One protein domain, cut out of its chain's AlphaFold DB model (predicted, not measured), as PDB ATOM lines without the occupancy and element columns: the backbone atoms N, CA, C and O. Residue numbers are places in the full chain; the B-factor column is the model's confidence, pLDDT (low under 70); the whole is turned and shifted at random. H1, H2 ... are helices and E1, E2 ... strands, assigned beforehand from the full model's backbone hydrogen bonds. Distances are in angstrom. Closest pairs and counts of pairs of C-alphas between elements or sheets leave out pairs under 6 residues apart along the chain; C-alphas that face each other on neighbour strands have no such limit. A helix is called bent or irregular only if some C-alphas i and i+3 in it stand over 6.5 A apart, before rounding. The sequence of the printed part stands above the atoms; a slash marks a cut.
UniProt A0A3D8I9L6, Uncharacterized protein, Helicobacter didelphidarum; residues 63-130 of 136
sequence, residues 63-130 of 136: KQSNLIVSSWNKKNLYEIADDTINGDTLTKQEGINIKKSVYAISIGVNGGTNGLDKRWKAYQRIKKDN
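What this domain is: This is residues 63 to 130 of the 136 residues of an uncharacterized protein of Helicobacter didelphidarum (UniProt A0A3D8I9L6). What is the main picture? A small hairpin of two short strands, E1 and E2, leads straight into H3, the helix in the middle, and H1, H2 and the longest helix, H4, pack on H3 from different parts of the chain. H4 stands steeply to H3, and its end with the last printed residue, residues 125 to 130, sticks out. What is it built of? The printed part has 68 residues and is mostly helix, with four named helices and two strands in the order H1 H2 E1 E2 H3 H4, and the sheet E1 - E2 is antiparallel. How large is it? It is compact, with a radius of gyration of the C-alphas of 11.6 A and spans of 31 by 26 by 20 A.

Where its parts are: Where are the strands? E1 is residues 89 to 91, beginning with C-alpha 89 at (259.501, 141.170, 234.966), and E2 is residues 97 to 99. Where are the longer helices? H3 is residues 100 to 110, 15.6 A from first to last C-alpha. H4 is residues 116 to 129, 19.9 A long, and its last C-alpha, 129, is at (248.518, 129.097, 247.362). Which helices come first? H1 is residues 77 to 82, beginning with C-alpha 77 at (243.218, 147.238, 234.870). H2 is residues 84 to 87 and is irregular, with C-alphas 84 and 87 7.1 A apart.

How they stand to each other: How do the strands pair? E1 and E2 form a hairpin, antiparallel at 142 degrees, with N 90 and O 98 at 2.7 A and N 98 and O 90 at 3.0 A, within hydrogen-bond range. What is near the sheet? The closest C-alphas of E1 and H3 are those of Leu 90 and Lys 100, 5.6 A apart, and those of E2 and H4 are Ile 98 and Trp 120, 6.9 A apart. What touches the hub? H3 is the hub and touches H1 at a shallow tilt of 16 degrees, opposite ways, closest at the C-alphas of Leu 77 and Ile 105, 6.0 A. It touches H2, closest at the C-alphas of Asn 86 and Ser 101, 4.8 A. It touches H4 at a steep tilt of 56 degrees, opposite ways, closest at the C-alphas of Ser 106 and Leu 116, 6.5 A. What of the helix backbones and the parts that stay apart? In H1, H3 and H4 every O i to N i+4 pair is within hydrogen-bond range, while H2 is too short for such a pair. H1 and H4 are apart.

The domain as a whole: How far does it reach? The two C-alphas farthest apart are those of Ser 65 and Asp 129, 34.8 A. Is it cut, and are the links long? The printed part has no cut, and the five links between named elements are tight. Which stretch has no named element? Residues 63 to 76 have none, and their C-alphas lie 9 to 15 A from the mean of all C-alphas. Where is confidence low? The mean pLDDT of the printed part is 88.5, and residues 65 to 66 and residue 93 are under 70.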
ATOM      1  N   LYS A  63     246.908 155.338 233.072       83.81
ATOM      2  CA  LYS A  63     247.348 156.582 232.432       83.81
ATOM      3  C   LYS A  63     248.570 157.083 233.188       83.81
ATOM      4  O   LYS A  63     248.425 157.604 234.292       83.81
ATOM      5  N   GLN A  64     249.761 156.893 232.632       71.75
ATOM      6  CA  GLN A  64     250.986 157.420 233.230       71.75
ATOM      7  C   GLN A  64     251.936 157.934 232.154       71.75
ATOM      8  O   GLN A  64     252.049 157.331 231.093       71.75
ATOM      9  N   SER A  65     252.634 159.029 232.458       65.94
ATOM     10  CA  SER A  65     253.659 159.646 231.606       65.94
ATOM     11  C   SER A  65     254.859 158.735 231.317       65.94
ATOM     12  O   SER A  65     255.512 158.912 230.299       65.94
ATOM     13  N   ASN A  66     255.101 157.728 232.162       64.25
ATOM     14  CA  ASN A  66     256.179 156.746 232.024       64.25
ATOM     15  C   ASN A  66     255.593 155.344 231.814       64.25
ATOM     16  O   ASN A  66     255.683 154.485 232.694       64.25
ATOM     17  N   LEU A  67     254.923 155.135 230.677       77.38
ATOM     18  CA  LEU A  67     254.398 153.821 230.303       77.38
ATOM     19  C   LEU A  67     255.541 152.801 230.273       77.38
ATOM     20  O   LEU A  67     256.462 152.916 229.473       77.38
ATOM     21  N   ILE A  68     255.457 151.776 231.121       84.12
ATOM     22  CA  ILE A  68     256.405 150.649 231.087       84.12
ATOM     23  C   ILE A  68     256.133 149.691 229.917       84.12
ATOM     24  O   ILE A  68     257.008 148.928 229.517       84.12
ATOM     25  N   VAL A  69     254.907 149.725 229.389       86.75
ATOM     26  CA  VAL A  69     254.448 148.999 228.205       86.75
ATOM     27  C   VAL A  69     253.543 149.958 227.439       86.75
ATOM     28  O   VAL A  69     252.501 150.376 227.948       86.75
ATOM     29  N   SER A  70     253.950 150.347 226.233       88.19
ATOM     30  CA  SER A  70     253.250 151.357 225.428       88.19
ATOM     31  C   SER A  70     251.817 150.941 225.076       88.19
ATOM     32  O   SER A  70     250.904 151.766 225.139       88.19
ATOM     33  N   SER A  71     251.596 149.653 224.795       90.19
ATOM     34  CA  SER A  71     250.281 149.088 224.460       90.19
ATOM     35  C   SER A  71     249.276 149.111 225.618       90.19
ATOM     36  O   SER A  71     248.091 148.878 225.397       90.19
ATOM     37  N   TRP A  72     249.704 149.412 226.850       92.31
ATOM     38  CA  TRP A  72     248.810 149.523 228.008       92.31
ATOM     39  C   TRP A  72     248.219 150.920 228.202       92.31
ATOM     40  O   TRP A  72     247.449 151.142 229.138       92.31
ATOM     41  N   ASN A  73     248.549 151.879 227.335       91.56
ATOM     42  CA  ASN A  73     247.980 153.217 227.405       91.56
ATOM     43  C   ASN A  73     246.446 153.172 227.346       91.56
ATOM     44  O   ASN A  73     245.875 152.649 226.394       91.56
ATOM     45  N   LYS A  74     245.782 153.763 228.347       91.31
ATOM     46  CA  LYS A  74     244.317 153.812 228.482       91.31
ATOM     47  C   LYS A  74     243.628 152.446 228.613       91.31
ATOM     48  O   LYS A  74     242.403 152.446 228.685       91.31
ATOM     49  N   LYS A  75     244.362 151.334 228.723       93.81
ATOM     50  CA  LYS A  75     243.772 150.034 229.062       93.81
ATOM     51  C   LYS A  75     243.185 150.064 230.470       93.81
ATOM     52  O   LYS A  75     243.752 150.684 231.377       93.81
ATOM     53  N   ASN A  76     242.063 149.386 230.658       95.56
ATOM     54  CA  ASN A  76     241.509 149.072 231.964       95.56
ATOM     55  C   ASN A  76     242.437 148.112 232.724       95.56
ATOM     56  O   ASN A  76     243.259 147.409 232.133       95.56
ATOM     57  N   LEU A  77     242.321 148.067 234.054       95.38
ATOM     58  CA  LEU A  77     243.218 147.238 234.870       95.38
ATOM     59  C   LEU A  77     243.080 145.740 234.567       95.38
ATOM     60  O   LEU A  77     244.091 145.040 234.572       95.38
ATOM     61  N   TYR A  78     241.866 145.265 234.265       96.25
ATOM     62  CA  TYR A  78     241.657 143.871 233.856       96.25
ATOM     63  C   TYR A  78     242.349 143.553 232.528       96.25
ATOM     64  O   TYR A  78     243.012 142.533 232.428       96.25
ATOM     65  N   GLU A  79     242.314 144.463 231.551       96.00
ATOM     66  CA  GLU A  79     242.967 144.246 230.254       96.00
ATOM     67  C   GLU A  79     244.490 144.143 230.388       96.00
ATOM     68  O   GLU A  79     245.127 143.455 229.602       96.00
ATOM     69  N   ILE A  80     245.085 144.819 231.378       94.88
ATOM     70  CA  ILE A  80     246.509 144.673 231.723       94.88
ATOM     71  C   ILE A  80     246.770 143.332 232.411       94.88
ATOM     72  O   ILE A  80     247.825 142.728 232.214       94.88
ATOM     73  N   ALA A  81     245.840 142.878 233.251       93.38
ATOM     74  CA  ALA A  81     245.946 141.589 233.921       93.38
ATOM     75  C   ALA A  81     245.786 140.410 232.953       93.38
ATOM     76  O   ALA A  81     246.420 139.387 233.183       93.38
ATOM     77  N   ASP A  82     245.020 140.570 231.875       93.38
ATOM     78  CA  ASP A  82     244.783 139.540 230.855       93.38
ATOM     79  C   ASP A  82     245.778 139.609 229.682       93.38
ATOM     80  O   ASP A  82     245.828 138.710 228.844       93.38
ATOM     81  N   ASP A  83     246.592 140.665 229.611       92.44
ATOM     82  CA  ASP A  83     247.582 140.860 228.552       92.44
ATOM     83  C   ASP A  83     248.667 139.771 228.571       92.44
ATOM     84  O   ASP A  83     249.146 139.367 229.630       92.44
ATOM     85  N   THR A  84     249.135 139.332 227.403       89.12
ATOM     86  CA  THR A  84     250.172 138.291 227.299       89.12
ATOM     87  C   THR A  84     251.513 138.720 227.902       89.12
ATOM     88  O   THR A  84     252.269 137.878 228.382       89.12
ATOM     89  N   ILE A  85     251.789 140.027 227.949       87.25
ATOM     90  CA  ILE A  85     253.008 140.618 228.520       87.25
ATOM     91  C   ILE A  85     252.867 140.813 230.048       87.25
ATOM     92  O   ILE A  85     253.798 141.262 230.724       87.25
ATOM     93  N   ASN A  86     251.726 140.450 230.656       84.50
ATOM     94  CA  ASN A  86     251.478 140.625 232.095       84.50
ATOM     95  C   ASN A  86     252.561 139.986 232.990       84.50
ATOM     96  O   ASN A  86     252.809 140.471 234.103       84.50
ATOM     97  N   GLY A  87     253.182 138.910 232.503       82.94
ATOM     98  CA  GLY A  87     254.091 138.023 233.213       82.94
ATOM     99  C   GLY A  87     255.549 138.441 233.099       82.94
ATOM    100  O   GLY A  87     256.394 137.874 233.797       82.94
ATOM    101  N   ASP A  88     255.846 139.451 232.289       90.12
ATOM    102  CA  ASP A  88     257.181 140.016 232.187       90.12
ATOM    103  C   ASP A  88     257.606 140.660 233.501       90.12
ATOM    104  O   ASP A  88     256.812 141.254 234.239       90.12
ATOM    105  N   THR A  89     258.898 140.575 233.780       89.06
ATOM    106  CA  THR A  89     259.501 141.170 234.966       89.06
ATOM    107  C   THR A  89     260.042 142.564 234.646       89.06
ATOM    108  O   THR A  89     260.607 142.810 233.584       89.06
ATOM    109  N   LEU A  90     259.874 143.480 235.592       85.75
ATOM    110  CA  LEU A  90     260.540 144.766 235.692       85.75
ATOM    111  C   LEU A  90     261.553 144.673 236.838       85.75
ATOM    112  O   LEU A  90     261.165 144.448 237.990       85.75
ATOM    113  N   THR A  91     262.834 144.853 236.531       83.75
ATOM    114  CA  THR A  91     263.897 144.934 237.539       83.75
ATOM    115  C   THR A  91     263.994 146.368 238.044       83.75
ATOM    116  O   THR A  91     264.205 147.298 237.265       83.75
ATOM    117  N   LYS A  92     263.809 146.572 239.351       76.94
ATOM    118  CA  LYS A  92     264.062 147.871 239.991       76.94
ATOM    119  C   LYS A  92     265.535 148.019 240.381       76.94
ATOM    120  O   LYS A  92     266.226 147.023 240.546       76.94
ATOM    121  N   GLN A  93     265.980 149.262 240.590       62.38
ATOM    122  CA  GLN A  93     267.353 149.602 241.011       62.38
ATOM    123  C   GLN A  93     267.810 148.862 242.285       62.38
ATOM    124  O   GLN A  93     268.994 148.618 242.457       62.38
ATOM    125  N   GLU A  94     266.873 148.437 243.136       71.50
ATOM    126  CA  GLU A  94     267.128 147.645 244.351       71.50
ATOM    127  C   GLU A  94     267.223 146.121 244.094       71.50
ATOM    128  O   GLU A  94     267.190 145.330 245.030       71.50
ATOM    129  N   GLY A  95     267.262 145.668 242.834       74.88
ATOM    130  CA  GLY A  95     267.347 144.244 242.467       74.88
ATOM    131  C   GLY A  95     266.037 143.456 242.608       74.88
ATOM    132  O   GLY A  95     265.998 142.252 242.354       74.88
ATOM    133  N   ILE A  96     264.936 144.113 242.985       77.00
ATOM    134  CA  ILE A  96     263.628 143.464 243.117       77.00
ATOM    135  C   ILE A  96     262.985 143.304 241.736       77.00
ATOM    136  O   ILE A  96     262.707 144.278 241.032       77.00
ATOM    137  N   ASN A  97     262.695 142.050 241.398       88.94
ATOM    138  CA  ASN A  97     262.003 141.627 240.189       88.94
ATOM    139  C   ASN A  97     260.485 141.605 240.422       88.94
ATOM    140  O   ASN A  97     259.959 140.698 241.065       88.94
ATOM    141  N   ILE A  98     259.775 142.605 239.893       89.50
ATOM    142  CA  ILE A  98     258.316 142.755 240.037       89.50
ATOM    143  C   ILE A  98     257.657 142.531 238.682       89.50
ATOM    144  O   ILE A  98     258.170 142.982 237.666       89.50
ATOM    145  N   LYS A  99     256.491 141.884 238.633       93.06
ATOM    146  CA  LYS A  99     255.747 141.760 237.369       93.06
ATOM    147  C   LYS A  99     255.292 143.126 236.848       93.06
ATOM    148  O   LYS A  99     254.746 143.926 237.613       93.06
ATOM    149  N   LYS A 100     255.472 143.374 235.545       92.38
ATOM    150  CA  LYS A 100     255.052 144.614 234.869       92.38
ATOM    151  C   LYS A 100     253.582 144.922 235.167       92.38
ATOM    152  O   LYS A 100     253.256 146.046 235.544       92.38
ATOM    153  N   SER A 101     252.714 143.910 235.114       92.69
ATOM    154  CA  SER A 101     251.288 144.040 235.444       92.69
ATOM    155  C   SER A 101     251.058 144.521 236.880       92.69
ATOM    156  O   SER A 101     250.377 145.522 237.093       92.69
ATOM    157  N   VAL A 102     251.684 143.880 237.875       93.69
ATOM    158  CA  VAL A 102     251.576 144.266 239.297       93.69
ATOM    159  C   VAL A 102     252.041 145.705 239.515       93.69
ATOM    160  O   VAL A 102     251.417 146.446 240.281       93.69
ATOM    161  N   TYR A 103     253.105 146.123 238.827       92.31
ATOM    162  CA  TYR A 103     253.589 147.498 238.863       92.31
ATOM    163  C   TYR A 103     252.566 148.484 238.273       92.31
ATOM    164  O   TYR A 103     252.147 149.415 238.966       92.31
ATOM    165  N   ALA A 104     252.117 148.263 237.035       92.44
ATOM    166  CA  ALA A 104     251.176 149.150 236.348       92.44
ATOM    167  C   ALA A 104     249.834 149.255 237.090       92.44
ATOM    168  O   ALA A 104     249.345 150.356 237.356       92.44
ATOM    169  N   ILE A 105     249.281 148.119 237.519       93.69
ATOM    170  CA  ILE A 105     248.032 148.055 238.284       93.69
ATOM    171  C   ILE A 105     248.179 148.770 239.627       93.69
ATOM    172  O   ILE A 105     247.292 149.526 240.017       93.69
ATOM    173  N   SER A 106     249.309 148.608 240.324       92.94
ATOM    174  CA  SER A 106     249.571 149.324 241.581       92.94
ATOM    175  C   SER A 106     249.497 150.840 241.413       92.94
ATOM    176  O   SER A 106     248.929 151.531 242.262       92.94
ATOM    177  N   ILE A 107     250.033 151.348 240.306       91.25
ATOM    178  CA  ILE A 107     249.986 152.770 239.971       91.25
ATOM    179  C   ILE A 107     248.566 153.187 239.602       91.25
ATOM    180  O   ILE A 107     248.086 154.196 240.109       91.25
ATOM    181  N   GLY A 108     247.850 152.399 238.797       90.94
ATOM    182  CA  GLY A 108     246.440 152.662 238.497       90.94
ATOM    183  C   GLY A 108     245.564 152.712 239.756       90.94
ATOM    184  O   GLY A 108     244.645 153.523 239.852       90.94
ATOM    185  N   VAL A 109     245.885 151.889 240.754       91.00
ATOM    186  CA  VAL A 109     245.158 151.771 242.021       91.00
ATOM    187  C   VAL A 109     245.435 152.919 242.994       91.00
ATOM    188  O   VAL A 109     244.493 153.370 243.646       91.00
ATOM    189  N   ASN A 110     246.693 153.352 243.125       89.25
ATOM    190  CA  ASN A 110     247.133 154.260 244.194       89.25
ATOM    191  C   ASN A 110     247.782 155.565 243.688       89.25
ATOM    192  O   ASN A 110     248.248 156.368 244.487       89.25
ATOM    193  N   GLY A 111     247.883 155.763 242.374       86.88
ATOM    194  CA  GLY A 111     248.586 156.902 241.770       86.88
ATOM    195  C   GLY A 111     250.113 156.843 241.887       86.88
ATOM    196  O   GLY A 111     250.793 157.776 241.479       86.88
ATOM    197  N   GLY A 112     250.674 155.759 242.432       87.50
ATOM    198  CA  GLY A 112     252.106 155.627 242.680       87.50
ATOM    199  C   GLY A 112     252.484 154.270 243.268       87.50
ATOM    200  O   GLY A 112     251.681 153.336 243.303       87.50
ATOM    201  N   THR A 113     253.720 154.153 243.755       87.81
ATOM    202  CA  THR A 113     254.288 152.866 244.197       87.81
ATOM    203  C   THR A 113     254.280 152.659 245.715       87.81
ATOM    204  O   THR A 113     254.750 151.626 246.186       87.81
ATOM    205  N   ASN A 114     253.658 153.555 246.491       90.88
ATOM    206  CA  ASN A 114     253.511 153.382 247.943       90.88
ATOM    207  C   ASN A 114     252.806 152.054 248.258       90.88
ATOM    208  O   ASN A 114     251.698 151.791 247.773       90.88
ATOM    209  N   GLY A 115     253.467 151.187 249.029       92.00
ATOM    210  CA  GLY A 115     252.985 149.841 249.354       92.00
ATOM    211  C   GLY A 115     253.120 148.798 248.234       92.00
ATOM    212  O   GLY A 115     252.496 147.742 248.330       92.00
ATOM    213  N   LEU A 116     253.901 149.065 247.178       92.12
ATOM    214  CA  LEU A 116     254.112 148.129 246.065       92.12
ATOM    215  C   LEU A 116     254.699 146.789 246.532       92.12
ATOM    216  O   LEU A 116     254.209 145.754 246.095       92.12
ATOM    217  N   ASP A 117     255.667 146.795 247.452       92.00
ATOM    218  CA  ASP A 117     256.247 145.566 248.022       92.00
ATOM    219  C   ASP A 117     255.177 144.676 248.680       92.00
ATOM    220  O   ASP A 117     255.081 143.482 248.398       92.00
ATOM    221  N   LYS A 118     254.278 145.272 249.476       94.25
ATOM    222  CA  LYS A 118     253.164 144.543 250.103       94.25
ATOM    223  C   LYS A 118     252.219 143.941 249.059       94.25
ATOM    224  O   LYS A 118     251.792 142.797 249.208       94.25
ATOM    225  N   ARG A 119     251.902 144.685 247.989       94.44
ATOM    226  CA  ARG A 119     251.059 144.193 246.882       94.44
ATOM    227  C   ARG A 119     251.742 143.075 246.093       94.44
ATOM    228  O   ARG A 119     251.080 142.107 245.730       94.44
ATOM    229  N   TRP A 120     253.052 143.179 245.882       93.75
ATOM    230  CA  TRP A 120     253.853 142.148 245.231       93.75
ATOM    231  C   TRP A 120     253.867 140.844 246.037       93.75
ATOM    232  O   TRP A 120     253.493 139.798 245.511       93.75
ATOM    233  N   LYS A 121     254.161 140.916 247.339       94.25
ATOM    234  CA  LYS A 121     254.124 139.753 248.244       94.25
ATOM    235  C   LYS A 121     252.738 139.109 248.308       94.25
ATOM    236  O   LYS A 121     252.623 137.885 248.283       94.25
ATOM    237  N   ALA A 122     251.673 139.913 248.345       94.81
ATOM    238  CA  ALA A 122     250.302 139.403 248.321       94.81
ATOM    239  C   ALA A 122     249.975 138.666 247.010       94.81
ATOM    240  O   ALA A 122     249.403 137.579 247.060       94.81
ATOM    241  N   TYR A 123     250.376 139.219 245.860       93.69
ATOM    242  CA  TYR A 123     250.230 138.563 244.558       93.69
ATOM    243  C   TYR A 123     250.958 137.214 244.518       93.69
ATOM    244  O   TYR A 123     250.363 136.207 244.136       93.69
ATOM    245  N   GLN A 124     252.222 137.178 244.959       93.19
ATOM    246  CA  GLN A 124     253.017 135.949 244.993       93.19
ATOM    247  C   GLN A 124     252.370 134.885 245.879       93.19
ATOM    248  O   GLN A 124     252.258 133.736 245.463       93.19
ATOM    249  N   ARG A 125     251.901 135.276 247.072       95.19
ATOM    250  CA  ARG A 125     251.205 134.379 248.001       95.19
ATOM    251  C   ARG A 125     249.952 133.780 247.367       95.19
ATOM    252  O   ARG A 125     249.844 132.568 247.297       95.19
ATOM    253  N   ILE A 126     249.059 134.609 246.821       92.75
ATOM    254  CA  ILE A 126     247.809 134.141 246.193       92.75
ATOM    255  C   ILE A 126     248.089 133.193 245.017       92.75
ATOM    256  O   ILE A 126     247.410 132.178 244.869       92.75
ATOM    257  N   LYS A 127     249.100 133.497 244.189       89.62
ATOM    258  CA  LYS A 127     249.525 132.620 243.087       89.62
ATOM    259  C   LYS A 127     250.092 131.291 243.590       89.62
ATOM    260  O   LYS A 127     249.751 130.258 243.027       89.62
ATOM    261  N   LYS A 128     250.931 131.318 244.630       93.44
ATOM    262  CA  LYS A 128     251.535 130.122 245.235       93.44
ATOM    263  C   LYS A 128     250.484 129.222 245.883       93.44
ATOM    264  O   LYS A 128     250.517 128.015 245.679       93.44
ATOM    265  N   ASP A 129     249.562 129.817 246.630       93.38
ATOM    266  CA  ASP A 129     248.518 129.097 247.362       93.38
ATOM    267  C   ASP A 129     247.496 128.452 246.409       93.38
ATOM    268  O   ASP A 129     246.738 127.575 246.812       93.38
ATOM    269  N   ASN A 130     247.487 128.870 245.133       88.62
ATOM    270  CA  ASN A 130     246.650 128.317 244.069       88.62
ATOM    271  C   ASN A 130     245.165 128.237 244.470       88.62
ATOM    272  O   ASN A 130     244.451 127.301 244.114       88.62
TER     273      ASN A 130